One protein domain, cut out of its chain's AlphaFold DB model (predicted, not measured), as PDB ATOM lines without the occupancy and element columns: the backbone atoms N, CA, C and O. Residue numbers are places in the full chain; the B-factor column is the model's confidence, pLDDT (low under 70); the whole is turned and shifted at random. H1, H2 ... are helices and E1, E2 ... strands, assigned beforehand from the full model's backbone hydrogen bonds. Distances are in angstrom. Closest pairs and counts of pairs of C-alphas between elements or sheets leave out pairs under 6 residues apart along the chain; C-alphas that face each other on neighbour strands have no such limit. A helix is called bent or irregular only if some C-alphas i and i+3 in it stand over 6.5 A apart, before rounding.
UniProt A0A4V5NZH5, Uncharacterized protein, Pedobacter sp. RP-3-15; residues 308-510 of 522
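AT A GLANCE: This is residues 308 to 510 of the 522 residues of an uncharacterized protein of Pedobacter sp. RP-3-15 (UniProt A0A4V5NZH5). A long rod is built on a narrow, twisted ribbon of two long antiparallel strands, E2 and E3, with the long helices H3 and H5 packed over one face. At one end E4 adds to the ribbon and the short H4 covers its opposite face; at the other end H2 and the arm H6b pair side by side beyond the sheet. The printed part has 203 residues, with named elements in the order E1 H1 E2 E3 H2 H3 E4 H4 H5 H6, and its class is mixed, helices and strands. E3 is parallel to E1 and antiparallel to E2 and E4. The whole is loose, with a radius of gyration of the C-alphas of 23.7 A and spans of 84 by 28 by 23 A.

IN THESE COORDINATES: E1, residues 314 to 319, begins at C-alpha 314 (199.259, 280.939, 111.745). H1 is residues 324 to 330. E2, residues 335 to 351, and E3, residues 354 to 370, are each 48.8 A long. H2 is residues 387 to 395. H3, residues 407 to 436, is 40.6 A long and irregular, with C-alphas 427 and 430 7.3 A apart. E4 is residues 440 to 442 and H4 residues 448 to 457. H5, residues 459 to 485, is 41.5 A long. H6, residues 487 to 509, was assigned as one helix by its hydrogen bonds but is bent, with C-alphas 495 and 498 6.5 A apart; its arms are H6a, residues 487 to 495, and H6b, residues 498 to 509, ending at C-alpha 509 (146.855, 266.232, 126.028).

HOW THE PARTS SIT: In the branched sheet E1 and E4 lie on one side of E3 and E2 on the other. The hairpin E2 and E3 has N 343 and O 363 at 2.8 A; E1 and E3 have N 316 and O 362 at 3.0 A; E3 and E4 have N 355 and O 441 at 2.9 A. H3 and H5 are on the same face, H4 on the opposite face. H1 is on the sheet too, at a height of 8.8 A. H3 and H5 touch at Ser 424 and Tyr 476, their closest C-alphas, 5.3 A apart, at a steep tilt of 42 degrees, opposite ways. H3 touches H6a with residues 408 to 416 alone; the closest C-alphas, of Ala 409 and Glu 492, are 4.6 A apart. H2 touches H6b, closest at the C-alphas of Val 391 and Gly 500, 5.4 A. Every O i to N i+4 pair is within hydrogen-bond range in H1, H2, H4 and H6b, against 19 of 26 in H3, 18 of 23 in H5 and 4 of 5 in H6a.

THE WHOLE: The C-alphas farthest apart, of Ile 444 and Tyr 510, are 84.7 A apart. The printed part has no cut. The links E3 to H2 and H2 to H3 are long. Residues 398 to 401 have pLDDT under 70.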
ATOM      1  N   SER A 308     213.138 282.900 110.103       85.50
ATOM      2  CA  SER A 308     213.028 282.649 108.670       85.50
ATOM      3  C   SER A 308     212.075 283.668 108.027       85.50
ATOM      4  O   SER A 308     210.923 283.778 108.457       85.50
ATOM      5  N   PRO A 309     212.479 284.371 106.952       80.94
ATOM      6  CA  PRO A 309     211.594 285.289 106.229       80.94
ATOM      7  C   PRO A 309     210.448 284.559 105.501       80.94
ATOM      8  O   PRO A 309     209.473 285.188 105.066       80.94
ATOM      9  N   THR A 310     210.558 283.232 105.370       84.19
ATOM     10  CA  THR A 310     209.547 282.339 104.789       84.19
ATOM     11  C   THR A 310     208.708 281.631 105.852       84.19
ATOM     12  O   THR A 310     208.045 280.643 105.538       84.19
ATOM     13  N   LEU A 311     208.740 282.094 107.108       88.62
ATOM     14  CA  LEU A 311     207.843 281.584 108.139       88.62
ATOM     15  C   LEU A 311     206.394 281.702 107.647       88.62
ATOM     16  O   LEU A 311     205.960 282.770 107.208       88.62
ATOM     17  N   THR A 312     205.671 280.584 107.684       92.62
ATOM     18  CA  THR A 312     204.240 280.567 107.378       92.62
ATOM     19  C   THR A 312     203.496 281.018 108.631       92.62
ATOM     20  O   THR A 312     203.606 280.334 109.653       92.62
ATOM     21  N   PRO A 313     202.795 282.161 108.596       96.88
ATOM     22  CA  PRO A 313     202.058 282.642 109.750       96.88
ATOM     23  C   PRO A 313     200.875 281.719 110.053       96.88
ATOM     24  O   PRO A 313     200.321 281.086 109.151       96.88
ATOM     25  N   THR A 314     200.463 281.665 111.315       97.56
ATOM     26  CA  THR A 314     199.259 280.939 111.745       97.56
ATOM     27  C   THR A 314     198.144 281.901 112.149       97.56
ATOM     28  O   THR A 314     198.406 283.009 112.613       97.56
ATOM     29  N   ALA A 315     196.889 281.480 111.991       98.38
ATOM     30  CA  ALA A 315     195.726 282.220 112.473       98.38
ATOM     31  C   ALA A 315     195.026 281.470 113.612       98.38
ATOM     32  O   ALA A 315     194.955 280.240 113.617       98.38
ATOM     33  N   SER A 316     194.474 282.215 114.564       98.56
ATOM     34  CA  SER A 316     193.613 281.689 115.629       98.56
ATOM     35  C   SER A 316     192.521 282.698 115.978       98.56
ATOM     36  O   SER A 316     192.613 283.862 115.593       98.56
ATOM     37  N   ILE A 317     191.483 282.260 116.694       98.44
ATOM     38  CA  ILE A 317     190.390 283.135 117.138       98.44
ATOM     39  C   ILE A 317     190.085 282.940 118.623       98.44
ATOM     40  O   ILE A 317     190.318 281.858 119.167       98.44
ATOM     41  N   ALA A 318     189.551 283.971 119.277       98.19
ATOM     42  CA  ALA A 318     189.073 283.894 120.656       98.19
ATOM     43  C   ALA A 318     187.808 284.733 120.863       98.19
ATOM     44  O   ALA A 318     187.762 285.886 120.441       98.19
ATOM     45  N   GLU A 319     186.812 284.163 121.548       98.19
ATOM     46  CA  GLU A 319     185.643 284.924 121.998       98.19
ATOM     47  C   GLU A 319     186.046 285.821 123.177       98.19
ATOM     48  O   GLU A 319     186.698 285.370 124.125       98.19
ATOM     49  N   VAL A 320     185.666 287.094 123.114       98.25
ATOM     50  CA  VAL A 320     185.891 288.119 124.135       98.25
ATOM     51  C   VAL A 320     184.576 288.812 124.487       98.25
ATOM     52  O   VAL A 320     183.564 288.673 123.798       98.25
ATOM     53  N   SER A 321     184.584 289.577 125.579       97.56
ATOM     54  CA  SER A 321     183.445 290.429 125.925       97.56
ATOM     55  C   SER A 321     183.198 291.477 124.830       97.56
ATOM     56  O   SER A 321     184.171 292.070 124.360       97.56
ATOM     57  N   PRO A 322     181.929 291.761 124.479       97.56
ATOM     58  CA  PRO A 322     181.598 292.778 123.489       97.56
ATOM     59  C   PRO A 322     182.171 294.150 123.841       97.56
ATOM     60  O   PRO A 322     182.051 294.604 124.987       97.56
ATOM     61  N   SER A 323     182.763 294.834 122.862       96.75
ATOM     62  CA  SER A 323     183.208 296.216 123.046       96.75
ATOM     63  C   SER A 323     182.024 297.184 123.147       96.75
ATOM     64  O   SER A 323     180.892 296.883 122.766       96.75
ATOM     65  N   ALA A 324     182.277 298.408 123.621       96.12
ATOM     66  CA  ALA A 324     181.255 299.460 123.628       96.12
ATOM     67  C   ALA A 324     180.719 299.764 122.215       96.12
ATOM     68  O   ALA A 324     179.534 300.067 122.055       96.12
ATOM     69  N   ALA A 325     181.574 299.648 121.192       93.50
ATOM     70  CA  ALA A 325     181.176 299.784 119.797       93.50
ATOM     71  C   ALA A 325     180.233 298.647 119.381       93.50
ATOM     72  O   ALA A 325     179.173 298.925 118.830       93.50
ATOM     73  N   ALA A 326     180.554 297.399 119.738       95.31
ATOM     74  CA  ALA A 326     179.707 296.236 119.475       95.31
ATOM     75  C   ALA A 326     178.337 296.328 120.161       95.31
ATOM     76  O   ALA A 326     177.306 296.039 119.558       95.31
ATOM     77  N   ILE A 327     178.307 296.765 121.422       94.62
ATOM     78  CA  ILE A 327     177.063 296.966 122.182       94.62
ATOM     79  C   ILE A 327     176.202 298.051 121.525       94.62
ATOM     80  O   ILE A 327     174.985 297.910 121.427       94.62
ATOM     81  N   THR A 328     176.832 299.133 121.060       95.25
ATOM     82  CA  THR A 328     176.134 300.225 120.368       95.25
ATOM     83  C   THR A 328     175.607 299.772 119.007       95.25
ATOM     84  O   THR A 328     174.476 300.099 118.658       95.25
ATOM     85  N   MET A 329     176.402 298.995 118.263       94.25
ATOM     86  CA  MET A 329     176.053 298.467 116.943       94.25
ATOM     87  C   MET A 329     174.876 297.496 116.998       94.25
ATOM     88  O   MET A 329     174.017 297.568 116.130       94.25
ATOM     89  N   LEU A 330     174.784 296.662 118.043       93.62
ATOM     90  CA  LEU A 330     173.625 295.789 118.258       93.62
ATOM     91  C   LEU A 330     172.310 296.584 118.327       93.62
ATOM     92  O   LEU A 330     171.257 296.053 118.003       93.62
ATOM     93  N   GLY A 331     172.339 297.845 118.770       89.75
ATOM     94  CA  GLY A 331     171.231 298.783 118.595       89.75
ATOM     95  C   GLY A 331     169.872 298.246 119.052       89.75
ATOM     96  O   GLY A 331     169.641 298.071 120.250       89.75
ATOM     97  N   GLY A 332     168.964 298.021 118.096       88.44
ATOM     98  CA  GLY A 332     167.632 297.432 118.290       88.44
ATOM     99  C   GLY A 332     167.518 295.967 117.855       88.44
ATOM    100  O   GLY A 332     166.421 295.421 117.913       88.44
ATOM    101  N   ASP A 333     168.622 295.343 117.450       90.88
ATOM    102  CA  ASP A 333     168.655 294.003 116.879       90.88
ATOM    103  C   ASP A 333     168.680 292.908 117.954       90.88
ATOM    104  O   ASP A 333     168.926 293.150 119.151       90.88
ATOM    105  N   TRP A 334     168.382 291.689 117.503       92.81
ATOM    106  CA  TRP A 334     168.272 290.486 118.324       92.81
ATOM    107  C   TRP A 334     169.641 289.940 118.728       92.81
ATOM    108  O   TRP A 334     169.853 289.601 119.895       92.81
ATOM    109  N   GLY A 335     170.579 289.888 117.785       95.12
ATOM    110  CA  GLY A 335     171.917 289.349 117.977       95.12
ATOM    111  C   GLY A 335     172.953 290.061 117.117       95.12
ATOM    112  O   GLY A 335     172.609 290.856 116.243       95.12
ATOM    113  N   LEU A 336     174.222 289.840 117.458       96.06
ATOM    114  CA  LEU A 336     175.365 290.335 116.698       96.06
ATOM    115  C   LEU A 336     176.607 289.489 116.996       96.06
ATOM    116  O   LEU A 336     177.056 289.442 118.145       96.06
ATOM    117  N   ALA A 337     177.197 288.894 115.963       97.31
ATOM    118  CA  ALA A 337     178.564 288.383 115.960       97.31
ATOM    119  C   ALA A 337     179.507 289.393 115.285       97.31
ATOM    120  O   ALA A 337     179.359 289.687 114.097       97.31
ATOM    121  N   LEU A 338     180.489 289.913 116.027       96.44
ATOM    122  CA  LEU A 338     181.370 290.989 115.559       96.44
ATOM    123  C   LEU A 338     182.853 290.624 115.667       96.44
ATOM    124  O   LEU A 338     183.285 290.035 116.660       96.44
ATOM    125  N   ASP A 339     183.639 291.050 114.679       95.75
ATOM    126  CA  ASP A 339     185.096 291.128 114.753       95.75
ATOM    127  C   ASP A 339     185.532 292.322 115.633       95.75
ATOM    128  O   ASP A 339     185.287 293.494 115.329       95.75
ATOM    129  N   GLU A 340     186.154 292.026 116.776       96.81
ATOM    130  CA  GLU A 340     186.458 293.032 117.802       96.81
ATOM    131  C   GLU A 340     187.834 293.662 117.594       96.81
ATOM    132  O   GLU A 340     187.962 294.882 117.503       96.81
ATOM    133  N   SER A 341     188.880 292.838 117.540       97.12
ATOM    134  CA  SER A 341     190.263 293.305 117.403       97.12
ATOM    135  C   SER A 341     191.176 292.201 116.897       97.12
ATOM    136  O   SER A 341     190.841 291.018 116.983       97.12
ATOM    137  N   ILE A 342     192.360 292.572 116.411       98.00
ATOM    138  CA  ILE A 342     193.391 291.606 116.026       98.00
ATOM    139  C   ILE A 342     194.639 291.770 116.894       98.00
ATOM    140  O   ILE A 342     195.085 292.879 117.179       98.00
ATOM    141  N   ASP A 343     195.253 290.664 117.291       97.75
ATOM    142  CA  ASP A 343     196.577 290.665 117.906       97.75
ATOM    143  C   ASP A 343     197.576 290.037 116.937       97.75
ATOM    144  O   ASP A 343     197.388 288.910 116.476       97.75
ATOM    145  N   LEU A 344     198.636 290.778 116.610       98.12
ATOM    146  CA  LEU A 344     199.700 290.324 115.716       98.12
ATOM    147  C   LEU A 344     200.939 289.968 116.533       98.12
ATOM    148  O   LEU A 344     201.516 290.821 117.207       98.12
ATOM    149  N   GLU A 345     201.379 288.719 116.433       97.62
ATOM    150  CA  GLU A 345     202.674 288.288 116.944       97.62
ATOM    151  C   GLU A 345     203.703 288.378 115.818       97.62
ATOM    152  O   GLU A 345     203.567 287.719 114.780       97.62
ATOM    153  N   ILE A 346     204.757 289.169 116.025       98.19
ATOM    154  CA  ILE A 346     205.844 289.315 115.057       98.19
ATOM    155  C   ILE A 346     207.162 288.751 115.588       98.19
ATOM    156  O   ILE A 346     207.446 288.746 116.784       98.19
ATOM    157  N   GLY A 347     207.970 288.276 114.656       96.81
ATOM    158  CA  GLY A 347     209.383 287.982 114.793       96.81
ATOM    159  C   GLY A 347     210.228 289.001 114.029       96.81
ATOM    160  O   GLY A 347     209.710 289.992 113.501       96.81
ATOM    161  N   ALA A 348     211.529 288.744 113.935       95.75
ATOM    162  CA  ALA A 348     212.461 289.607 113.213       95.75
ATOM    163  C   ALA A 348     213.501 288.790 112.444       95.75
ATOM    164  O   ALA A 348     214.065 287.826 112.964       95.75
ATOM    165  N   SER A 349     213.763 289.205 111.208       94.19
ATOM    166  CA  SER A 349     214.761 288.616 110.319       94.19
ATOM    167  C   SER A 349     215.788 289.675 109.933       94.19
ATOM    168  O   SER A 349     215.409 290.767 109.503       94.19
ATOM    169  N   LEU A 350     217.076 289.387 110.114       90.88
ATOM    170  CA  LEU A 350     218.158 290.295 109.750       90.88
ATOM    171  C   LEU A 350     218.641 290.000 108.330       90.88
ATOM    172  O   LEU A 350     219.061 288.888 108.021       90.88
ATOM    173  N   SER A 351     218.621 291.016 107.472       88.62
ATOM    174  CA  SER A 351     219.183 290.956 106.116       88.62
ATOM    175  C   SER A 351     219.719 292.328 105.736       88.62
ATOM    176  O   SER A 351     219.063 293.321 106.045       88.62
ATOM    177  N   ASP A 352     220.881 292.395 105.086       87.44
ATOM    178  CA  ASP A 352     221.479 293.653 104.608       87.44
ATOM    179  C   ASP A 352     221.572 294.738 105.692       87.44
ATOM    180  O   ASP A 352     221.341 295.920 105.445       87.44
ATOM    181  N   CYS A 353     221.869 294.328 106.929       88.44
ATOM    182  CA  CYS A 353     221.969 295.228 108.078       88.44
ATOM    183  C   CYS A 353     220.679 295.979 108.427       88.44
ATOM    184  O   CYS A 353     220.698 297.046 109.041       88.44
ATOM    185  N   VAL A 354     219.545 295.370 108.092       93.06
ATOM    186  CA  VAL A 354     218.210 295.843 108.429       93.06
ATOM    187  C   VAL A 354     217.415 294.691 109.031       93.06
ATOM    188  O   VAL A 354     217.292 293.615 108.438       93.06
ATOM    189  N   TRP A 355     216.853 294.921 110.214       94.75
ATOM    190  CA  TRP A 355     215.862 294.028 110.797       94.75
ATOM    191  C   TRP A 355     214.529 294.251 110.098       94.75
ATOM    192  O   TRP A 355     214.021 295.370 110.082       94.75
ATOM    193  N   LYS A 356     213.964 293.188 109.535       96.12
ATOM    194  CA  LYS A 356     212.644 293.167 108.902       96.12
ATOM    195  C   LYS A 356     211.687 292.374 109.782       96.12
ATOM    196  O   LYS A 356     212.049 291.294 110.258       96.12
ATOM    197  N   ALA A 357     210.477 292.883 110.001       97.69
ATOM    198  CA  ALA A 357     209.472 292.137 110.752       97.69
ATOM    199  C   ALA A 357     209.001 290.901 109.969       97.69
ATOM    200  O   ALA A 357     208.887 290.909 108.741       97.69
ATOM    201  N   VAL A 358     208.693 289.833 110.699       96.88
ATOM    202  CA  VAL A 358     208.113 288.601 110.154       96.88
ATOM    203  C   VAL A 358     206.840 288.297 110.929       96.88
ATOM    204  O   VAL A 358     206.891 288.175 112.144       96.88
ATOM    205  N   LEU A 359     205.695 288.154 110.261       98.00
ATOM    206  CA  LEU A 359     204.470 287.731 110.944       98.00
ATOM    207  C   LEU A 359     204.601 286.267 111.392       98.00
ATOM    208  O   LEU A 359     204.869 285.397 110.562       98.00
ATOM    209  N   LYS A 360     204.400 286.003 112.687       97.19
ATOM    210  CA  LYS A 360     204.371 284.649 113.261       97.19
ATOM    211  C   LYS A 360     202.947 284.139 113.398       97.19
ATOM    212  O   LYS A 360     202.651 283.032 112.959       97.19
ATOM    213  N   SER A 361     202.078 284.941 114.002       97.94
ATOM    214  CA  SER A 361     200.681 284.579 114.194       97.94
ATOM    215  C   SER A 361     199.773 285.806 114.199       97.94
ATOM    216  O   SER A 361     200.208 286.917 114.510       97.94
ATOM    217  N   ALA A 362     198.513 285.598 113.829       98.62
ATOM    218  CA  ALA A 362     197.436 286.565 113.976       98.62
ATOM    219  C   ALA A 362     196.303 285.934 114.794       98.62
ATOM    220  O   ALA A 362     195.836 284.831 114.494       98.62
ATOM    221  N   LYS A 363     195.852 286.626 115.836       98.69
ATOM    222  CA  LYS A 363     194.739 286.198 116.677       98.69
ATOM    223  C   LYS A 363     193.583 287.178 116.526       98.69
ATOM    224  O   LYS A 363     193.693 288.320 116.955       98.69
ATOM    225  N   GLY A 364     192.488 286.722 115.928       98.56
ATOM    226  CA  GLY A 364     191.252 287.489 115.814       98.56
ATOM    227  C   GLY A 364     190.393 287.346 117.068       98.56
ATOM    228  O   GLY A 364     189.920 286.254 117.385       98.56
ATOM    229  N   ASN A 365     190.179 288.434 117.792       98.56
ATOM    230  CA  ASN A 365     189.239 288.477 118.903       98.56
ATOM    231  C   ASN A 365     187.850 288.829 118.358       98.56
ATOM    232  O   ASN A 365     187.716 289.739 117.542       98.56
ATOM    233  N   TYR A 366     186.819 288.114 118.796       98.56
ATOM    234  CA  TYR A 366     185.439 288.330 118.357       98.56
ATOM    235  C   TYR A 366     184.475 288.301 119.535       98.56
ATOM    236  O   TYR A 366     184.801 287.750 120.582       98.56
ATOM    237  N   SER A 367     183.277 288.846 119.371       98.44
ATOM    238  CA  SER A 367     182.223 288.752 120.380       98.44
ATOM    239  C   SER A 367     180.915 288.281 119.767       98.44
ATOM    240  O   SER A 367     180.698 288.387 118.559       98.44
ATOM    241  N   VAL A 368     180.043 287.729 120.611       98.19
ATOM    242  CA  VAL A 368     178.708 287.290 120.212       98.19
ATOM    243  C   VAL A 368     177.696 287.755 121.244       98.19
ATOM    244  O   VAL A 368     177.806 287.456 122.435       98.19
ATOM    245  N   GLN A 369     176.670 288.448 120.771       97.69
ATOM    246  CA  GLN A 369     175.567 288.959 121.568       97.69
ATOM    247  C   GLN A 369     174.263 288.311 121.107       97.69
ATOM    248  O   GLN A 369     174.048 288.132 119.915       97.69
ATOM    249  N   ALA A 370     173.390 287.962 122.049       96.12
ATOM    250  CA  ALA A 370     172.051 287.456 121.767       96.12
ATOM    251  C   ALA A 370     171.101 287.912 122.876       96.12
ATOM    252  O   ALA A 370     171.419 287.793 124.063       96.12
ATOM    253  N   ARG A 371     169.944 288.449 122.498       94.38
ATOM    254  CA  ARG A 371     168.922 288.940 123.425       94.38
ATOM    255  C   ARG A 371     167.542 288.931 122.776       94.38
ATOM    256  O   ARG A 371     167.398 288.769 121.569       94.38
ATOM    257  N   LEU A 372     166.530 289.184 123.595       92.06
ATOM    258  CA  LEU A 372     165.221 289.597 123.103       92.06
ATOM    259  C   LEU A 372     165.203 291.108 122.905       92.06
ATOM    260  O   LEU A 372     165.757 291.860 123.714       92.06
ATOM    261  N   VAL A 373     164.527 291.547 121.849       90.62
ATOM    262  CA  VAL A 373     164.249 292.964 121.619       90.62
ATOM    263  C   VAL A 373     163.071 293.431 122.480       90.62
ATOM    264  O   VAL A 373     162.282 292.632 122.994       90.62
ATOM    265  N   ALA A 374     162.958 294.745 122.681       88.69
ATOM    266  CA  ALA A 374     161.901 295.317 123.508       88.69
ATOM    267  C   ALA A 374     160.506 294.955 122.965       88.69
ATOM    268  O   ALA A 374     160.221 295.151 121.787       88.69
ATOM    269  N   GLY A 375     159.626 294.465 123.844       89.06
ATOM    270  CA  GLY A 375     158.272 294.029 123.484       89.06
ATOM    271  C   GLY A 375     158.144 292.536 123.165       89.06
ATOM    272  O   GLY A 375     157.022 292.037 123.128       89.06
ATOM    273  N   CYS A 376     159.258 291.816 123.023       91.44
ATOM    274  CA  CYS A 376     159.262 290.370 122.827       91.44
ATOM    275  C   CYS A 376     159.461 289.622 124.155       91.44
ATOM    276  O   CYS A 376     160.076 290.120 125.099       91.44
ATOM    277  N   SER A 377     158.915 288.413 124.225       93.81
ATOM    278  CA  SER A 377     158.962 287.515 125.376       93.81
ATOM    279  C   SER A 377     159.636 286.200 125.001       93.81
ATOM    280  O   SER A 377     159.427 285.679 123.906       93.81
ATOM    281  N   GLU A 378     160.414 285.648 125.931       95.81
ATOM    282  CA  GLU A 378     160.991 284.313 125.770       95.81
ATOM    283  C   GLU A 378     159.857 283.288 125.733       95.81
ATOM    284  O   GLU A 378     158.935 283.350 126.555       95.81
ATOM    285  N   VAL A 379     159.923 282.328 124.811       95.94
ATOM    286  CA  VAL A 379     158.978 281.208 124.790       95.94
ATOM    287  C   VAL A 379     159.027 280.459 126.121       95.94
ATOM    288  O   VAL A 379     160.043 279.904 126.532       95.94
ATOM    289  N   GLY A 380     157.890 280.436 126.810       93.88
ATOM    290  CA  GLY A 380     157.750 279.838 128.130       93.88
ATOM    291  C   GLY A 380     156.401 280.173 128.758       93.88
ATOM    292  O   GLY A 380     155.589 280.892 128.174       93.88
ATOM    293  N   GLY A 381     156.118 279.621 129.944       93.56
ATOM    294  CA  GLY A 381     154.840 279.859 130.636       93.56
ATOM    295  C   GLY A 381     153.609 279.498 129.790       93.56
ATOM    296  O   GLY A 381     152.560 280.140 129.898       93.56
ATOM    297  N   THR A 382     153.768 278.520 128.898       96.50
ATOM    298  CA  THR A 382     152.782 278.129 127.894       96.50
ATOM    299  C   THR A 382     151.495 277.639 128.556       96.50
ATOM    300  O   THR A 382     151.515 276.794 129.451       96.50
ATOM    301  N   ASN A 383     150.363 278.177 128.116       95.44
ATOM    302  CA  ASN A 383     149.029 277.875 128.617       95.44
ATOM    303  C   ASN A 383     147.985 278.011 127.496       95.44
ATOM    304  O   ASN A 383     148.287 278.466 126.391       95.44
ATOM    305  N   SER A 384     146.729 277.676 127.796       95.44
ATOM    306  CA  SER A 384     145.632 277.684 126.820       95.44
ATOM    307  C   SER A 384     145.398 279.026 126.118       95.44
ATOM    308  O   SER A 384     144.782 279.035 125.057       95.44
ATOM    309  N   TYR A 385     145.852 280.147 126.691       95.25
ATOM    310  CA  TYR A 385     145.659 281.483 126.123       95.25
ATOM    311  C   TYR A 385     146.785 281.908 125.177       95.25
ATOM    312  O   TYR A 385     146.514 282.613 124.209       95.25
ATOM    313  N   ASN A 386     148.036 281.516 125.439       95.62
ATOM    314  CA  ASN A 386     149.199 282.028 124.701       95.62
ATOM    315  C   ASN A 386     149.881 280.998 123.788       95.62
ATOM    316  O   ASN A 386     150.667 281.394 122.931       95.62
ATOM    317  N   TYR A 387     149.580 279.702 123.921       96.12
ATOM    318  CA  TYR A 387     150.316 278.662 123.199       96.12
ATOM    319  C   TYR A 387     150.223 278.791 121.671       96.12
ATOM    320  O   TYR A 387     151.212 278.579 120.974       96.12
ATOM    321  N   CYS A 388     149.052 279.171 121.147       95.62
ATOM    322  CA  CYS A 388     148.866 279.301 119.706       95.62
ATOM    323  C   CYS A 388     149.648 280.492 119.143       95.62
ATOM    324  O   CYS A 388     150.190 280.399 118.045       95.62
ATOM    325  N   ALA A 389     149.761 281.582 119.911       94.75
ATOM    326  CA  ALA A 389     150.596 282.722 119.546       94.75
ATOM    327  C   ALA A 389     152.079 282.331 119.550       94.75
ATOM    328  O   ALA A 389     152.757 282.562 118.559       94.75
ATOM    329  N   GLN A 390     152.547 281.638 120.600       95.44
ATOM    330  CA  GLN A 390     153.923 281.128 120.673       95.44
ATOM    331  C   GLN A 390     154.277 280.271 119.457       95.44
ATOM    332  O   GLN A 390     155.261 280.534 118.783       95.44
ATOM    333  N   VAL A 391     153.451 279.273 119.137       95.19
ATOM    334  CA  VAL A 391     153.694 278.389 117.991       95.19
ATOM    335  C   VAL A 391     153.637 279.143 116.660       95.19
ATOM    336  O   VAL A 391     154.437 278.870 115.771       95.19
ATOM    337  N   THR A 392     152.706 280.084 116.508       94.12
ATOM    338  CA  THR A 392     152.595 280.881 115.278       94.12
ATOM    339  C   THR A 392     153.836 281.744 115.062       94.12
ATOM    340  O   THR A 392     154.369 281.751 113.957       94.12
ATOM    341  N   ASP A 393     154.323 282.401 116.116       93.56
ATOM    342  CA  ASP A 393     155.523 283.235 116.055       93.56
ATOM    343  C   ASP A 393     156.770 282.388 115.763       93.56
ATOM    344  O   ASP A 393     157.543 282.736 114.875       93.56
ATOM    345  N   LEU A 394     156.916 281.227 116.417       92.94
ATOM    346  CA  LEU A 394     158.025 280.298 116.161       92.94
ATOM    347  C   LEU A 394     158.029 279.729 114.734       92.94
ATOM    348  O   LEU A 394     159.096 279.436 114.213       92.94
ATOM    349  N   LYS A 395     156.875 279.586 114.072       89.25
ATOM    350  CA  LYS A 395     156.826 279.162 112.658       89.25
ATOM    351  C   LYS A 395     157.182 280.269 111.675       89.25
ATOM    352  O   LYS A 395     157.578 279.977 110.551       89.25
ATOM    353  N   ALA A 396     156.962 281.523 112.057       87.00
ATOM    354  CA  ALA A 396     157.045 282.677 111.168       87.00
ATOM    355  C   ALA A 396     158.425 283.363 111.179       87.00
ATOM    356  O   ALA A 396     158.522 284.528 110.776       87.00
ATOM    357  N   LEU A 397     159.478 282.670 111.643       79.00
ATOM    358  CA  LEU A 397     160.822 283.241 111.769       79.00
ATOM    359  C   LEU A 397     161.302 283.886 110.470       79.00
ATOM    360  O   LEU A 397     160.979 283.446 109.366       79.00
ATOM    361  N   GLY A 398     162.049 284.978 110.618       63.19
ATOM    362  CA  GLY A 398     162.624 285.727 109.504       63.19
ATOM    363  C   GLY A 398     161.650 286.608 108.709       63.19
ATOM    364  O   GLY A 398     162.115 287.351 107.851       63.19
ATOM    365  N   ASN A 399     160.332 286.579 108.975       55.84
ATOM    366  CA  ASN A 399     159.338 287.289 108.147       55.84
ATOM    367  C   ASN A 399     158.526 288.381 108.881       55.84
ATOM    368  O   ASN A 399     158.044 289.316 108.242       55.84
ATOM    369  N   ALA A 400     158.368 288.303 110.207       52.97
ATOM    370  CA  ALA A 400     157.731 289.348 111.018       52.97
ATOM    371  C   ALA A 400     158.161 289.256 112.490       52.97
ATOM    372  O   ALA A 400     158.423 288.166 112.995       52.97
ATOM    373  N   ALA A 401     158.205 290.393 113.194       60.12
ATOM    374  CA  ALA A 401     158.494 290.440 114.626       60.12
ATOM    375  C   ALA A 401     157.340 289.814 115.430       60.12
ATOM    376  O   ALA A 401     156.375 290.492 115.788       60.12
ATOM    377  N   GLY A 402     157.433 288.508 115.683       75.06
ATOM    378  CA  GLY A 402     156.587 287.816 116.649       75.06
ATOM    379  C   GLY A 402     156.791 288.364 118.066       75.06
ATOM    380  O   GLY A 402     157.849 288.897 118.409       75.06
ATOM    381  N   LEU A 403     155.773 288.227 118.914       88.12
ATOM    382  CA  LEU A 403     155.864 288.585 120.333       88.12
ATOM    383  C   LEU A 403     156.627 287.530 121.136       88.12
ATOM    384  O   LEU A 403     157.099 287.825 122.231       88.12
ATOM    385  N   TRP A 404     156.739 286.314 120.607       92.38
ATOM    386  CA  TRP A 404     157.377 285.179 121.255       92.38
ATOM    387  C   TRP A 404     158.588 284.706 120.464       92.38
ATOM    388  O   TRP A 404     158.465 284.326 119.302       92.38
ATOM    389  N   TYR A 405     159.756 284.694 121.106       92.31
ATOM    390  CA  TYR A 405     160.972 284.176 120.487       92.31
ATOM    391  C   TYR A 405     161.886 283.471 121.486       92.31
ATOM    392  O   TYR A 405     161.543 283.345 122.661       92.31
ATOM    393  N   MET A 406     163.014 282.951 121.008       94.44
ATOM    394  CA  MET A 406     163.974 282.217 121.827       94.44
ATOM    395  C   MET A 406     165.366 282.825 121.698       94.44
ATOM    396  O   MET A 406     165.954 282.806 120.616       94.44
ATOM    397  N   VAL A 407     165.952 283.286 122.808       95.50
ATOM    398  CA  VAL A 407     167.350 283.769 122.820       95.50
ATOM    399  C   VAL A 407     168.321 282.684 122.342       95.50
ATOM    400  O   VAL A 407     169.332 282.987 121.711       95.50
ATOM    401  N   SER A 408     168.019 281.406 122.591       96.62
ATOM    402  CA  SER A 408     168.825 280.292 122.082       96.62
ATOM    403  C   SER A 408     168.789 280.165 120.556       96.62
ATOM    404  O   SER A 408     169.799 279.764 119.980       96.62
ATOM    405  N   ALA A 409     167.680 280.527 119.899       95.50
ATOM    406  CA  ALA A 409     167.586 280.557 118.439       95.50
ATOM    407  C   ALA A 409     168.424 281.710 117.870       95.50
ATOM    408  O   ALA A 409     169.250 281.475 116.995       95.50
ATOM    409  N   VAL A 410     168.341 282.904 118.475       95.25
ATOM    410  CA  VAL A 410     169.226 284.037 118.143       95.25
ATOM    411  C   VAL A 410     170.698 283.645 118.296       95.25
ATOM    412  O   VAL A 410     171.509 283.883 117.412       95.25
ATOM    413  N   ARG A 411     171.080 282.987 119.399       97.19
ATOM    414  CA  ARG A 411     172.473 282.543 119.573       97.19
ATOM    415  C   ARG A 411     172.881 281.516 118.514       97.19
ATOM    416  O   ARG A 411     174.035 281.525 118.093       97.19
ATOM    417  N   ALA A 412     171.976 280.632 118.094       97.31
ATOM    418  CA  ALA A 412     172.242 279.685 117.015       97.31
ATOM    419  C   ALA A 412     172.448 280.395 115.669       97.31
ATOM    420  O   ALA A 412     173.378 280.028 114.954       97.31
ATOM    421  N   HIS A 413     171.657 281.434 115.375       96.19
ATOM    422  CA  HIS A 413     171.848 282.329 114.229       96.19
ATOM    423  C   HIS A 413     173.241 282.960 114.247       96.19
ATOM    424  O   HIS A 413     174.010 282.772 113.309       96.19
ATOM    425  N   GLU A 414     173.618 283.627 115.339       97.44
ATOM    426  CA  GLU A 414     174.922 284.300 115.423       97.44
ATOM    427  C   GLU A 414     176.101 283.320 115.353       97.44
ATOM    428  O   GLU A 414     177.149 283.626 114.784       97.44
ATOM    429  N   ASN A 415     175.939 282.106 115.884       97.75
ATOM    430  CA  ASN A 415     176.967 281.075 115.780       97.75
ATOM    431  C   ASN A 415     177.233 280.657 114.322       97.75
ATOM    432  O   ASN A 415     178.334 280.186 114.047       97.75
ATOM    433  N   VAL A 416     176.285 280.839 113.388       97.75
ATOM    434  CA  VAL A 416     176.545 280.648 111.950       97.75
ATOM    435  C   VAL A 416     177.596 281.652 111.481       97.75
ATOM    436  O   VAL A 416     178.604 281.240 110.909       97.75
ATOM    437  N   HIS A 417     177.437 282.931 111.818       97.25
ATOM    438  CA  HIS A 417     178.409 283.974 111.479       97.25
ATOM    439  C   HIS A 417     179.780 283.706 112.107       97.25
ATOM    440  O   HIS A 417     180.807 283.826 111.438       97.25
ATOM    441  N   VAL A 418     179.820 283.203 113.347       98.06
ATOM    442  CA  VAL A 418     181.079 282.805 114.008       98.06
ATOM    443  C   VAL A 418     181.872 281.783 113.187       98.06
ATOM    444  O   VAL A 418     183.105 281.838 113.163       98.06
ATOM    445  N   THR A 419     181.206 280.884 112.449       97.25
ATOM    446  CA  THR A 419     181.906 279.908 111.591       97.25
ATOM    447  C   THR A 419     182.702 280.553 110.453       97.25
ATOM    448  O   THR A 419     183.593 279.906 109.900       97.25
ATOM    449  N   ARG A 420     182.443 281.827 110.124       97.19
ATOM    450  CA  ARG A 420     183.154 282.596 109.091       97.19
ATOM    451  C   ARG A 420     184.415 283.288 109.596       97.19
ATOM    452  O   ARG A 420     185.304 283.576 108.796       97.19
ATOM    453  N   ILE A 421     184.543 283.500 110.903       97.38
ATOM    454  CA  ILE A 421     185.578 284.355 111.504       97.38
ATOM    455  C   ILE A 421     186.997 283.828 111.232       97.38
ATOM    456  O   ILE A 421     187.837 284.543 110.680       97.38
ATOM    457  N   LEU A 422     187.276 282.564 111.578       98.00
ATOM    458  CA  LEU A 422     188.599 281.961 111.364       98.00
ATOM    459  C   LEU A 422     188.925 281.738 109.872       98.00
ATOM    460  O   LEU A 422     190.057 282.030 109.479       98.00
ATOM    461  N   PRO A 423     188.006 281.239 109.019       98.19
ATOM    462  CA  PRO A 423     188.246 281.175 107.577       98.19
ATOM    463  C   PRO A 423     188.589 282.534 106.955       98.19
ATOM    464  O   PRO A 423     189.565 282.615 106.214       98.19
ATOM    465  N   SER A 424     187.862 283.594 107.324       98.06
ATOM    466  CA  SER A 424     188.114 284.958 106.836       98.06
ATOM    467  C   SER A 424     189.501 285.451 107.247       98.06
ATOM    468  O   SER A 424     190.257 285.953 106.420       98.06
ATOM    469  N   LEU A 425     189.902 285.220 108.507       98.44
ATOM    470  CA  LEU A 425     191.243 285.581 108.975       98.44
ATOM    471  C   LEU A 425     192.347 284.816 108.227       98.44
ATOM    472  O   LEU A 425     193.361 285.400 107.855       98.44
ATOM    473  N   ASN A 426     192.156 283.514 107.990       98.38
ATOM    474  CA  ASN A 426     193.109 282.708 107.222       98.38
ATOM    475  C   ASN A 426     193.254 283.210 105.782       98.38
ATOM    476  O   ASN A 426     194.367 283.236 105.259       98.38
ATOM    477  N   TYR A 427     192.146 283.610 105.154       98.06
ATOM    478  CA  TYR A 427     192.142 284.107 103.783       98.06
ATOM    479  C   TYR A 427     193.014 285.362 103.633       98.06
ATOM    480  O   TYR A 427     193.872 285.430 102.750       98.06
ATOM    481  N   VAL A 428     192.879 286.316 104.557       98.25
ATOM    482  CA  VAL A 428     193.612 287.591 104.503       98.25
ATOM    483  C   VAL A 428     195.026 287.529 105.088       98.25
ATOM    484  O   VAL A 428     195.789 288.492 104.975       98.25
ATOM    485  N   LEU A 429     195.418 286.405 105.695       97.69
ATOM    486  CA  LEU A 429     196.669 286.281 106.450       97.69
ATOM    487  C   LEU A 429     197.918 286.580 105.605       97.69
ATOM    488  O   LEU A 429     198.880 287.169 106.100       97.69
ATOM    489  N   SER A 430     197.896 286.213 104.321       97.25
ATOM    490  CA  SER A 430     198.995 286.493 103.387       97.25
ATOM    491  C   SER A 430     199.164 287.993 103.106       97.25
ATOM    492  O   SER A 430     200.291 288.491 103.074       97.25
ATOM    493  N   THR A 431     198.058 288.731 102.991       97.94
ATOM    494  CA  THR A 431     198.048 290.191 102.837       97.94
ATOM    495  C   THR A 431     198.565 290.875 104.102       97.94
ATOM    496  O   THR A 431     199.440 291.737 104.023       97.94
ATOM    497  N   ILE A 432     198.117 290.433 105.283       98.31
ATOM    498  CA  ILE A 432     198.623 290.942 106.571       98.31
ATOM    499  C   ILE A 432     200.134 290.697 106.681       98.31
ATOM    500  O   ILE A 432     200.889 291.594 107.063       98.31
ATOM    501  N   GLN A 433     200.607 289.507 106.297       97.44
ATOM    502  CA  GLN A 433     202.034 289.190 106.294       97.44
ATOM    503  C   GLN A 433     202.831 290.121 105.372       97.44
ATOM    504  O   GLN A 433     203.931 290.538 105.741       97.44
ATOM    505  N   ALA A 434     202.304 290.449 104.188       96.62
ATOM    506  CA  ALA A 434     202.948 291.384 103.270       96.62
ATOM    507  C   ALA A 434     203.077 292.784 103.892       96.62
ATOM    508  O   ALA A 434     204.159 293.366 103.835       96.62
ATOM    509  N   ASN A 435     202.029 293.270 104.567       97.81
ATOM    510  CA  ASN A 435     202.051 294.562 105.259       97.81
ATOM    511  C   ASN A 435     203.061 294.573 106.413       97.81
ATOM    512  O   ASN A 435     203.880 295.486 106.504       97.81
ATOM    513  N   VAL A 436     203.090 293.527 107.248       98.00
ATOM    514  CA  VAL A 436     204.075 293.396 108.339       98.00
ATOM    515  C   VAL A 436     205.508 293.409 107.806       98.00
ATOM    516  O   VAL A 436     206.363 294.068 108.390       98.00
ATOM    517  N   LYS A 437     205.781 292.756 106.670       95.81
ATOM    518  CA  LYS A 437     207.124 292.701 106.063       95.81
ATOM    519  C   LYS A 437     207.672 294.062 105.613       95.81
ATOM    520  O   LYS A 437     208.872 294.163 105.359       95.81
ATOM    521  N   THR A 438     206.832 295.095 105.519       96.69
ATOM    522  CA  THR A 438     207.277 296.469 105.221       96.69
ATOM    523  C   THR A 438     207.959 297.147 106.409       96.69
ATOM    524  O   THR A 438     208.680 298.127 106.228       96.69
ATOM    525  N   LEU A 439     207.759 296.628 107.625       98.19
ATOM    526  CA  LEU A 439     208.315 297.198 108.844       98.19
ATOM    527  C   LEU A 439     209.790 296.840 108.973       98.19
ATOM    528  O   LEU A 439     210.170 295.663 108.973       98.19
ATOM    529  N   THR A 440     210.613 297.871 109.136       97.75
ATOM    530  CA  THR A 440     212.062 297.718 109.231       97.75
ATOM    531  C   THR A 440     212.678 298.626 110.282       97.75
ATOM    532  O   THR A 440     212.243 299.768 110.428       97.75
ATOM    533  N   VAL A 441     213.748 298.168 110.934       96.56
ATOM    534  CA  VAL A 441     214.632 299.011 111.756       96.56
ATOM    535  C   VAL A 441     216.107 298.758 111.402       96.56
ATOM    536  O   VAL A 441     216.473 297.612 111.123       96.56
ATOM    537  N   PRO A 442     216.978 299.786 111.384       95.12
ATOM    538  CA  PRO A 442     218.406 299.600 111.114       95.12
ATOM    539  C   PRO A 442     219.062 298.702 112.161       95.12
ATOM    540  O   PRO A 442     218.791 298.860 113.349       95.12
ATOM    541  N   ALA A 443     219.949 297.798 111.750       90.81
ATOM    542  CA  ALA A 443     220.730 296.991 112.680       90.81
ATOM    543  C   ALA A 443     221.985 297.755 113.121       90.81
ATOM    544  O   ALA A 443     222.935 297.918 112.359       90.81
ATOM    545  N   ILE A 444     221.975 298.220 114.368       86.62
ATOM    546  CA  ILE A 444     223.051 298.985 115.013       86.62
ATOM    547  C   ILE A 444     223.640 298.226 116.212       86.62
ATOM    548  O   ILE A 444     224.116 298.830 117.168       86.62
ATOM    549  N   GLY A 445     223.587 296.890 116.169       78.69
ATOM    550  CA  GLY A 445     224.073 296.007 117.233       78.69
ATOM    551  C   GLY A 445     223.010 295.562 118.242       78.69
ATOM    552  O   GLY A 445     223.357 294.932 119.239       78.69
ATOM    553  N   GLN A 446     221.724 295.858 118.012       84.06
ATOM    554  CA  GLN A 446     220.658 295.347 118.874       84.06
ATOM    555  C   GLN A 446     220.425 293.836 118.693       84.06
ATOM    556  O   GLN A 446     220.582 293.289 117.599       84.06
ATOM    557  N   THR A 447     219.994 293.169 119.765       84.88
ATOM    558  CA  THR A 447     219.557 291.766 119.731       84.88
ATOM    559  C   THR A 447     218.235 291.616 118.977       84.88
ATOM    560  O   THR A 447     217.472 292.572 118.833       84.88
ATOM    561  N   LYS A 448     217.895 290.390 118.567       87.81
ATOM    562  CA  LYS A 448     216.592 290.074 117.957       87.81
ATOM    563  C   LYS A 448     215.407 290.553 118.807       87.81
ATOM    564  O   LYS A 448     214.474 291.148 118.280       87.81
ATOM    565  N   ALA A 449     215.445 290.323 120.122       88.00
ATOM    566  CA  ALA A 449     214.375 290.741 121.030       88.00
ATOM    567  C   ALA A 449     214.247 292.270 121.096       88.00
ATOM    568  O   ALA A 449     213.138 292.802 121.056       88.00
ATOM    569  N   GLN A 450     215.379 292.981 121.125       89.94
ATOM    570  CA  GLN A 450     215.393 294.442 121.061       89.94
ATOM    571  C   GLN A 450     214.872 294.953 119.710       89.94
ATOM    572  O   GLN A 450     214.108 295.914 119.683       89.94
ATOM    573  N   ALA A 451     215.224 294.300 118.600       94.12
ATOM    574  CA  ALA A 451     214.709 294.636 117.277       94.12
ATOM    575  C   ALA A 451     213.190 294.433 117.179       94.12
ATOM    576  O   ALA A 451     212.499 295.308 116.670       94.12
ATOM    577  N   ILE A 452     212.652 293.331 117.718       95.81
ATOM    578  CA  ILE A 452     211.201 293.091 117.798       95.81
ATOM    579  C   ILE A 452     210.519 294.202 118.605       95.81
ATOM    580  O   ILE A 452     209.550 294.788 118.131       95.81
ATOM    581  N   ALA A 453     211.049 294.546 119.783       95.44
ATOM    582  CA  ALA A 453     210.493 295.617 120.610       95.44
ATOM    583  C   ALA A 453     210.501 296.979 119.890       95.44
ATOM    584  O   ALA A 453     209.526 297.723 119.967       95.44
ATOM    585  N   GLN A 454     211.573 297.289 119.152       97.19
ATOM    586  CA  GLN A 454     211.659 298.498 118.329       97.19
ATOM    587  C   GLN A 454     210.675 298.475 117.153       97.19
ATOM    588  O   GLN A 454     210.042 299.486 116.880       97.19
ATOM    589  N   LEU A 455     210.512 297.337 116.473       98.12
ATOM    590  CA  LEU A 455     209.541 297.183 115.386       98.12
ATOM    591  C   LEU A 455     208.107 297.397 115.891       98.12
ATOM    592  O   LEU A 455     207.343 298.115 115.254       98.12
ATOM    593  N   MET A 456     207.756 296.834 117.052       96.75
ATOM    594  CA  MET A 456     206.428 296.989 117.663       96.75
ATOM    595  C   MET A 456     206.153 298.410 118.179       96.75
ATOM    596  O   MET A 456     204.991 298.800 118.299       96.75
ATOM    597  N   SER A 457     207.193 299.193 118.485       96.75
ATOM    598  CA  SER A 457     207.046 300.584 118.931       96.75
ATOM    599  C   SER A 457     206.945 301.595 117.783       96.75
ATOM    600  O   SER A 457     206.651 302.767 118.027       96.75
ATOM    601  N   LEU A 458     207.136 301.168 116.528       97.25
ATOM    602  CA  LEU A 458     206.946 302.027 115.361       97.25
ATOM    603  C   LEU A 458     205.482 302.474 115.246       97.25
ATOM    604  O   LEU A 458     204.563 301.660 115.301       97.25
ATOM    605  N   ALA A 459     205.251 303.751 114.931       97.62
ATOM    606  CA  ALA A 459     203.916 304.226 114.550       97.62
ATOM    607  C   ALA A 459     203.361 303.458 113.330       97.62
ATOM    608  O   ALA A 459     202.168 303.171 113.257       97.62
ATOM    609  N   ALA A 460     204.244 303.056 112.410       96.88
ATOM    610  CA  ALA A 460     203.894 302.218 111.266       96.88
ATOM    611  C   ALA A 460     203.378 300.826 111.674       96.88
ATOM    612  O   ALA A 460     202.539 300.274 110.972       96.88
ATOM    613  N   PHE A 461     203.816 300.266 112.809       97.88
ATOM    614  CA  PHE A 461     203.271 298.997 113.300       97.88
ATOM    615  C   PHE A 461     201.808 299.145 113.726       97.88
ATOM    616  O   PHE A 461     200.991 298.289 113.400       97.88
ATOM    617  N   GLN A 462     201.450 300.259 114.376       96.50
ATOM    618  CA  GLN A 462     200.051 300.551 114.707       96.50
ATOM    619  C   GLN A 462     199.196 300.743 113.447       96.50
ATOM    620  O   GLN A 462     198.079 300.241 113.391       96.50
ATOM    621  N   ALA A 463     199.731 301.395 112.409       96.94
ATOM    622  CA  ALA A 463     199.048 301.496 111.118       96.94
ATOM    623  C   ALA A 463     198.816 300.112 110.484       96.94
ATOM    624  O   ALA A 463     197.688 299.789 110.134       96.94
ATOM    625  N   VAL A 464     199.843 299.253 110.443       98.25
ATOM    626  CA  VAL A 464     199.721 297.869 109.945       98.25
ATOM    627  C   VAL A 464     198.692 297.065 110.742       98.25
ATOM    628  O   VAL A 464     197.955 296.275 110.155       98.25
ATOM    629  N   LYS A 465     198.620 297.257 112.064       97.81
ATOM    630  CA  LYS A 465     197.604 296.617 112.905       97.81
ATOM    631  C   LYS A 465     196.192 297.076 112.521       97.81
ATOM    632  O   LYS A 465     195.337 296.227 112.295       97.81
ATOM    633  N   ASN A 466     195.963 298.381 112.388       97.19
ATOM    634  CA  ASN A 466     194.658 298.930 112.000       97.19
ATOM    635  C   ASN A 466     194.235 298.482 110.588       97.19
ATOM    636  O   ASN A 466     193.068 298.160 110.353       97.19
ATOM    637  N   ASP A 467     195.186 298.416 109.654       97.88
ATOM    638  CA  ASP A 467     194.946 297.900 108.305       97.88
ATOM    639  C   ASP A 467     194.587 296.410 108.348       97.88
ATOM    640  O   ASP A 467     193.665 295.977 107.662       97.88
ATOM    641  N   ALA A 468     195.272 295.619 109.181       98.31
ATOM    642  CA  ALA A 468     194.961 294.204 109.365       98.31
ATOM    643  C   ALA A 468     193.546 293.989 109.930       98.31
ATOM    644  O   ALA A 468     192.842 293.098 109.457       98.31
ATOM    645  N   GLU A 469     193.116 294.816 110.890       97.50
ATOM    646  CA  GLU A 469     191.737 294.802 111.398       97.50
ATOM    647  C   GLU A 469     190.735 295.136 110.294       97.50
ATOM    648  O   GLU A 469     189.743 294.436 110.147       97.50
ATOM    649  N   THR A 470     191.007 296.162 109.487       97.62
ATOM    650  CA  THR A 470     190.115 296.582 108.394       97.62
ATOM    651  C   THR A 470     189.985 295.501 107.321       97.62
ATOM    652  O   THR A 470     188.878 295.130 106.957       97.62
ATOM    653  N   ILE A 471     191.102 294.932 106.860       97.81
ATOM    654  CA  ILE A 471     191.099 293.902 105.810       97.81
ATOM    655  C   ILE A 471     190.383 292.634 106.291       97.81
ATOM    656  O   ILE A 471     189.630 292.019 105.538       97.81
ATOM    657  N   TRP A 472     190.614 292.226 107.543       98.38
ATOM    658  CA  TRP A 472     189.921 291.075 108.116       98.38
ATOM    659  C   TRP A 472     188.421 291.330 108.280       98.38
ATOM    660  O   TRP A 472     187.626 290.456 107.935       98.38
ATOM    661  N   ARG A 473     188.044 292.524 108.751       96.12
ATOM    662  CA  ARG A 473     186.654 292.974 108.855       96.12
ATOM    663  C   ARG A 473     185.960 292.914 107.501       96.12
ATOM    664  O   ARG A 473     184.932 292.260 107.386       96.12
ATOM    665  N   ASP A 474     186.535 293.532 106.476       96.75
ATOM    666  CA  ASP A 474     185.945 293.584 105.137       96.75
ATOM    667  C   ASP A 474     185.703 292.176 104.565       96.75
ATOM    668  O   ASP A 474     184.626 291.903 104.033       96.75
ATOM    669  N   GLU A 475     186.660 291.255 104.739       97.19
ATOM    670  CA  GLU A 475     186.489 289.851 104.339       97.19
ATOM    671  C   GLU A 475     185.383 289.158 105.148       97.19
ATOM    672  O   GLU A 475     184.491 288.534 104.575       97.19
ATOM    673  N   TYR A 476     185.407 289.287 106.480       96.56
ATOM    674  CA  TYR A 476     184.404 288.677 107.352       96.56
ATOM    675  C   TYR A 476     182.991 289.136 106.981       96.56
ATOM    676  O   TYR A 476     182.134 288.306 106.669       96.56
ATOM    677  N   TRP A 477     182.761 290.446 106.926       94.06
ATOM    678  CA  TRP A 477     181.458 291.023 106.605       94.06
ATOM    679  C   TRP A 477     181.001 290.698 105.182       94.06
ATOM    680  O   TRP A 477     179.817 290.432 104.977       94.06
ATOM    681  N   GLY A 478     181.929 290.614 104.224       93.06
ATOM    682  CA  GLY A 478     181.635 290.165 102.862       93.06
ATOM    683  C   GLY A 478     181.103 288.728 102.781       93.06
ATOM    684  O   GLY A 478     180.395 288.390 101.833       93.06
ATOM    685  N   THR A 479     181.394 287.880 103.776       90.50
ATOM    686  CA  THR A 479     180.895 286.492 103.830       90.50
ATOM    687  C   THR A 479     179.611 286.318 104.644       90.50
ATOM    688  O   THR A 479     178.855 285.381 104.381       90.50
ATOM    689  N   VAL A 480     179.338 287.214 105.598       92.62
ATOM    690  CA  VAL A 480     178.196 287.124 106.526       92.62
ATOM    691  C   VAL A 480     176.853 287.336 105.825       92.62
ATOM    692  O   VAL A 480     175.890 286.638 106.138       92.62
ATOM    693  N   GLU A 481     176.772 288.236 104.841       88.06
ATOM    694  CA  GLU A 481     175.512 288.541 104.137       88.06
ATOM    695  C   GLU A 481     174.903 287.297 103.463       88.06
ATOM    696  O   GLU A 481     173.687 287.095 103.464       88.06
ATOM    697  N   ALA A 482     175.748 286.396 102.952       90.38
ATOM    698  CA  ALA A 482     175.299 285.154 102.333       90.38
ATOM    699  C   ALA A 482     174.675 284.164 103.336       90.38
ATOM    700  O   ALA A 482     173.867 283.322 102.936       90.38
ATOM    701  N   ASP A 483     175.003 284.247 104.630       92.62
ATOM    702  CA  ASP A 483     174.445 283.352 105.651       92.62
ATOM    703  C   ASP A 483     172.947 283.611 105.882       92.62
ATOM    704  O   ASP A 483     172.184 282.676 106.163       92.62
ATOM    705  N   HIS A 484     172.503 284.858 105.684       90.25
ATOM    706  CA  HIS A 484     171.092 285.255 105.779       90.25
ATOM    707  C   HIS A 484     170.234 284.702 104.633       90.25
ATOM    708  O   HIS A 484     169.009 284.733 104.721       90.25
ATOM    709  N   LEU A 485     170.839 284.108 103.595       88.81
ATOM    710  CA  LEU A 485     170.121 283.448 102.495       88.81
ATOM    711  C   LEU A 485     169.638 282.023 102.829       88.81
ATOM    712  O   LEU A 485     169.067 281.356 101.966       88.81
ATOM    713  N   GLY A 486     169.844 281.542 104.061       88.44
ATOM    714  CA  GLY A 486     169.175 280.330 104.555       88.44
ATOM    715  C   GLY A 486     169.896 279.563 105.663       88.44
ATOM    716  O   GLY A 486     169.240 278.843 106.416       88.44
ATOM    717  N   SER A 487     171.215 279.713 105.809       94.31
ATOM    718  CA  SER A 487     171.988 279.008 106.848       94.31
ATOM    719  C   SER A 487     171.563 279.438 108.250       94.31
ATOM    720  O   SER A 487     171.333 278.597 109.116       94.31
ATOM    721  N   CYS A 488     171.397 280.746 108.438       94.44
ATOM    722  CA  CYS A 488     170.883 281.344 109.663       94.44
ATOM    723  C   CYS A 488     169.479 280.839 110.007       94.44
ATOM    724  O   CYS A 488     169.290 280.238 111.061       94.44
ATOM    725  N   LEU A 489     168.540 280.953 109.062       92.44
ATOM    726  CA  LEU A 489     167.165 280.475 109.228       92.44
ATOM    727  C   LEU A 489     167.123 278.981 109.594       92.44
ATOM    728  O   LEU A 489     166.401 278.565 110.494       92.44
ATOM    729  N   THR A 490     167.952 278.161 108.941       94.56
ATOM    730  CA  THR A 490     168.062 276.729 109.252       94.56
ATOM    731  C   THR A 490     168.550 276.496 110.684       94.56
ATOM    732  O   THR A 490     168.028 275.627 111.385       94.56
ATOM    733  N   ALA A 491     169.548 277.256 111.140       96.12
ATOM    734  CA  ALA A 491     170.071 277.151 112.498       96.12
ATOM    735  C   ALA A 491     169.028 277.551 113.554       96.12
ATOM    736  O   ALA A 491     168.925 276.882 114.581       96.12
ATOM    737  N   GLU A 492     168.226 278.582 113.285       95.25
ATOM    738  CA  GLU A 492     167.120 278.997 114.151       95.25
ATOM    739  C   GLU A 492     166.028 277.917 114.230       95.25
ATOM    740  O   GLU A 492     165.638 277.513 115.328       95.25
ATOM    741  N   HIS A 493     165.592 277.374 113.087       94.25
ATOM    742  CA  HIS A 493     164.569 276.319 113.023       94.25
ATOM    743  C   HIS A 493     164.979 275.025 113.732       94.25
ATOM    744  O   HIS A 493     164.165 274.411 114.422       94.25
ATOM    745  N   ASN A 494     166.265 274.665 113.689       96.00
ATOM    746  CA  ASN A 494     166.791 273.538 114.466       96.00
ATOM    747  C   ASN A 494     166.588 273.698 115.985       96.00
ATOM    748  O   ASN A 494     166.590 272.699 116.709       96.00
ATOM    749  N   ILE A 495     166.419 274.931 116.474       96.62
ATOM    750  CA  ILE A 495     166.115 275.226 117.877       96.62
ATOM    751  C   ILE A 495     164.607 275.326 118.112       96.62
ATOM    752  O   ILE A 495     164.105 274.730 119.069       96.62
ATOM    753  N   VAL A 496     163.882 276.076 117.279       95.12
ATOM    754  CA  VAL A 496     162.479 276.412 117.568       95.12
ATOM    755  C   VAL A 496     161.493 275.303 117.214       95.12
ATOM    756  O   VAL A 496     160.496 275.134 117.920       95.12
ATOM    757  N   ASP A 497     161.775 274.497 116.188       95.25
ATOM    758  CA  ASP A 497     160.823 273.496 115.703       95.25
ATOM    759  C   ASP A 497     160.553 272.389 116.735       95.25
ATOM    760  O   ASP A 497     159.381 272.096 117.006       95.25
ATOM    761  N   PRO A 498     161.571 271.813 117.414       97.06
ATOM    762  CA  PRO A 498     161.329 270.857 118.493       97.06
ATOM    763  C   PRO A 498     160.472 271.433 119.629       97.06
ATOM    764  O   PRO A 498     159.638 270.724 120.197       97.06
ATOM    765  N   VAL A 499     160.646 272.716 119.956       96.38
ATOM    766  CA  VAL A 499     159.877 273.392 121.012       96.38
ATOM    767  C   VAL A 499     158.427 273.585 120.584       96.38
ATOM    768  O   VAL A 499     157.511 273.271 121.348       96.38
ATOM    769  N   GLY A 500     158.204 274.021 119.346       96.00
ATOM    770  CA  GLY A 500     156.875 274.154 118.763       96.00
ATOM    771  C   GLY A 500     156.097 272.833 118.728       96.00
ATOM    772  O   GLY A 500     154.932 272.789 119.141       96.00
ATOM    773  N   ILE A 501     156.758 271.735 118.343       96.56
ATOM    774  CA  ILE A 501     156.193 270.375 118.382       96.56
ATOM    775  C   ILE A 501     155.761 270.004 119.808       96.56
ATOM    776  O   ILE A 501     154.642 269.524 120.012       96.56
ATOM    777  N   VAL A 502     156.613 270.248 120.811       97.00
ATOM    778  CA  VAL A 502     156.295 269.964 122.223       97.00
ATOM    779  C   VAL A 502     155.086 270.774 122.696       97.00
ATOM    780  O   VAL A 502     154.205 270.218 123.354       97.00
ATOM    781  N   ILE A 503     154.999 272.057 122.337       96.69
ATOM    782  CA  ILE A 503     153.861 272.911 122.699       96.69
ATOM    783  C   ILE A 503     152.555 272.376 122.091       96.69
ATOM    784  O   ILE A 503     151.578 272.202 122.825       96.69
ATOM    785  N   CYS A 504     152.530 272.073 120.787       96.19
ATOM    786  CA  CYS A 504     151.338 271.531 120.122       96.19
ATOM    787  C   CYS A 504     150.912 270.177 120.708       96.19
ATOM    788  O   CYS A 504     149.723 269.957 120.955       96.19
ATOM    789  N   ASN A 505     151.869 269.285 120.982       95.31
ATOM    790  CA  ASN A 505     151.580 267.988 121.592       95.31
ATOM    791  C   ASN A 505     150.973 268.162 122.986       95.31
ATOM    792  O   ASN A 505     149.906 267.610 123.256       95.31
ATOM    793  N   ASN A 506     151.579 268.988 123.842       94.06
ATOM    794  CA  ASN A 506     151.067 269.235 125.190       94.06
ATOM    795  C   ASN A 506     149.648 269.819 125.157       94.06
ATOM    796  O   ASN A 506     148.778 269.312 125.865       94.06
ATOM    797  N   ALA A 507     149.383 270.800 124.285       94.44
ATOM    798  CA  ALA A 507     148.066 271.424 124.124       94.44
ATOM    799  C   ALA A 507     146.940 270.403 123.870       94.44
ATOM    800  O   ALA A 507     145.836 270.548 124.404       94.44
ATOM    801  N   SER A 508     147.240 269.344 123.108       91.44
ATOM    802  CA  SER A 508     146.292 268.269 122.793       91.44
ATOM    803  C   SER A 508     146.037 267.285 123.942       91.44
ATOM    804  O   SER A 508     145.015 266.604 123.944       91.44
ATOM    805  N   THR A 509     146.938 267.211 124.927       92.19
ATOM    806  CA  THR A 509     146.855 266.232 126.028       92.19
ATOM    807  C   THR A 509     146.118 266.738 127.270       92.19
ATOM    808  O   THR A 509     145.766 265.939 128.140       92.19
ATOM    809  N   TYR A 510     145.861 268.045 127.384       89.50
ATOM    810  CA  TYR A 510     145.111 268.607 128.512       89.50
ATOM    811  C   TYR A 510     143.637 268.168 128.506       89.50
ATOM    812  O   TYR A 510     143.066 267.860 127.465       89.50
TER     813      TYR A 510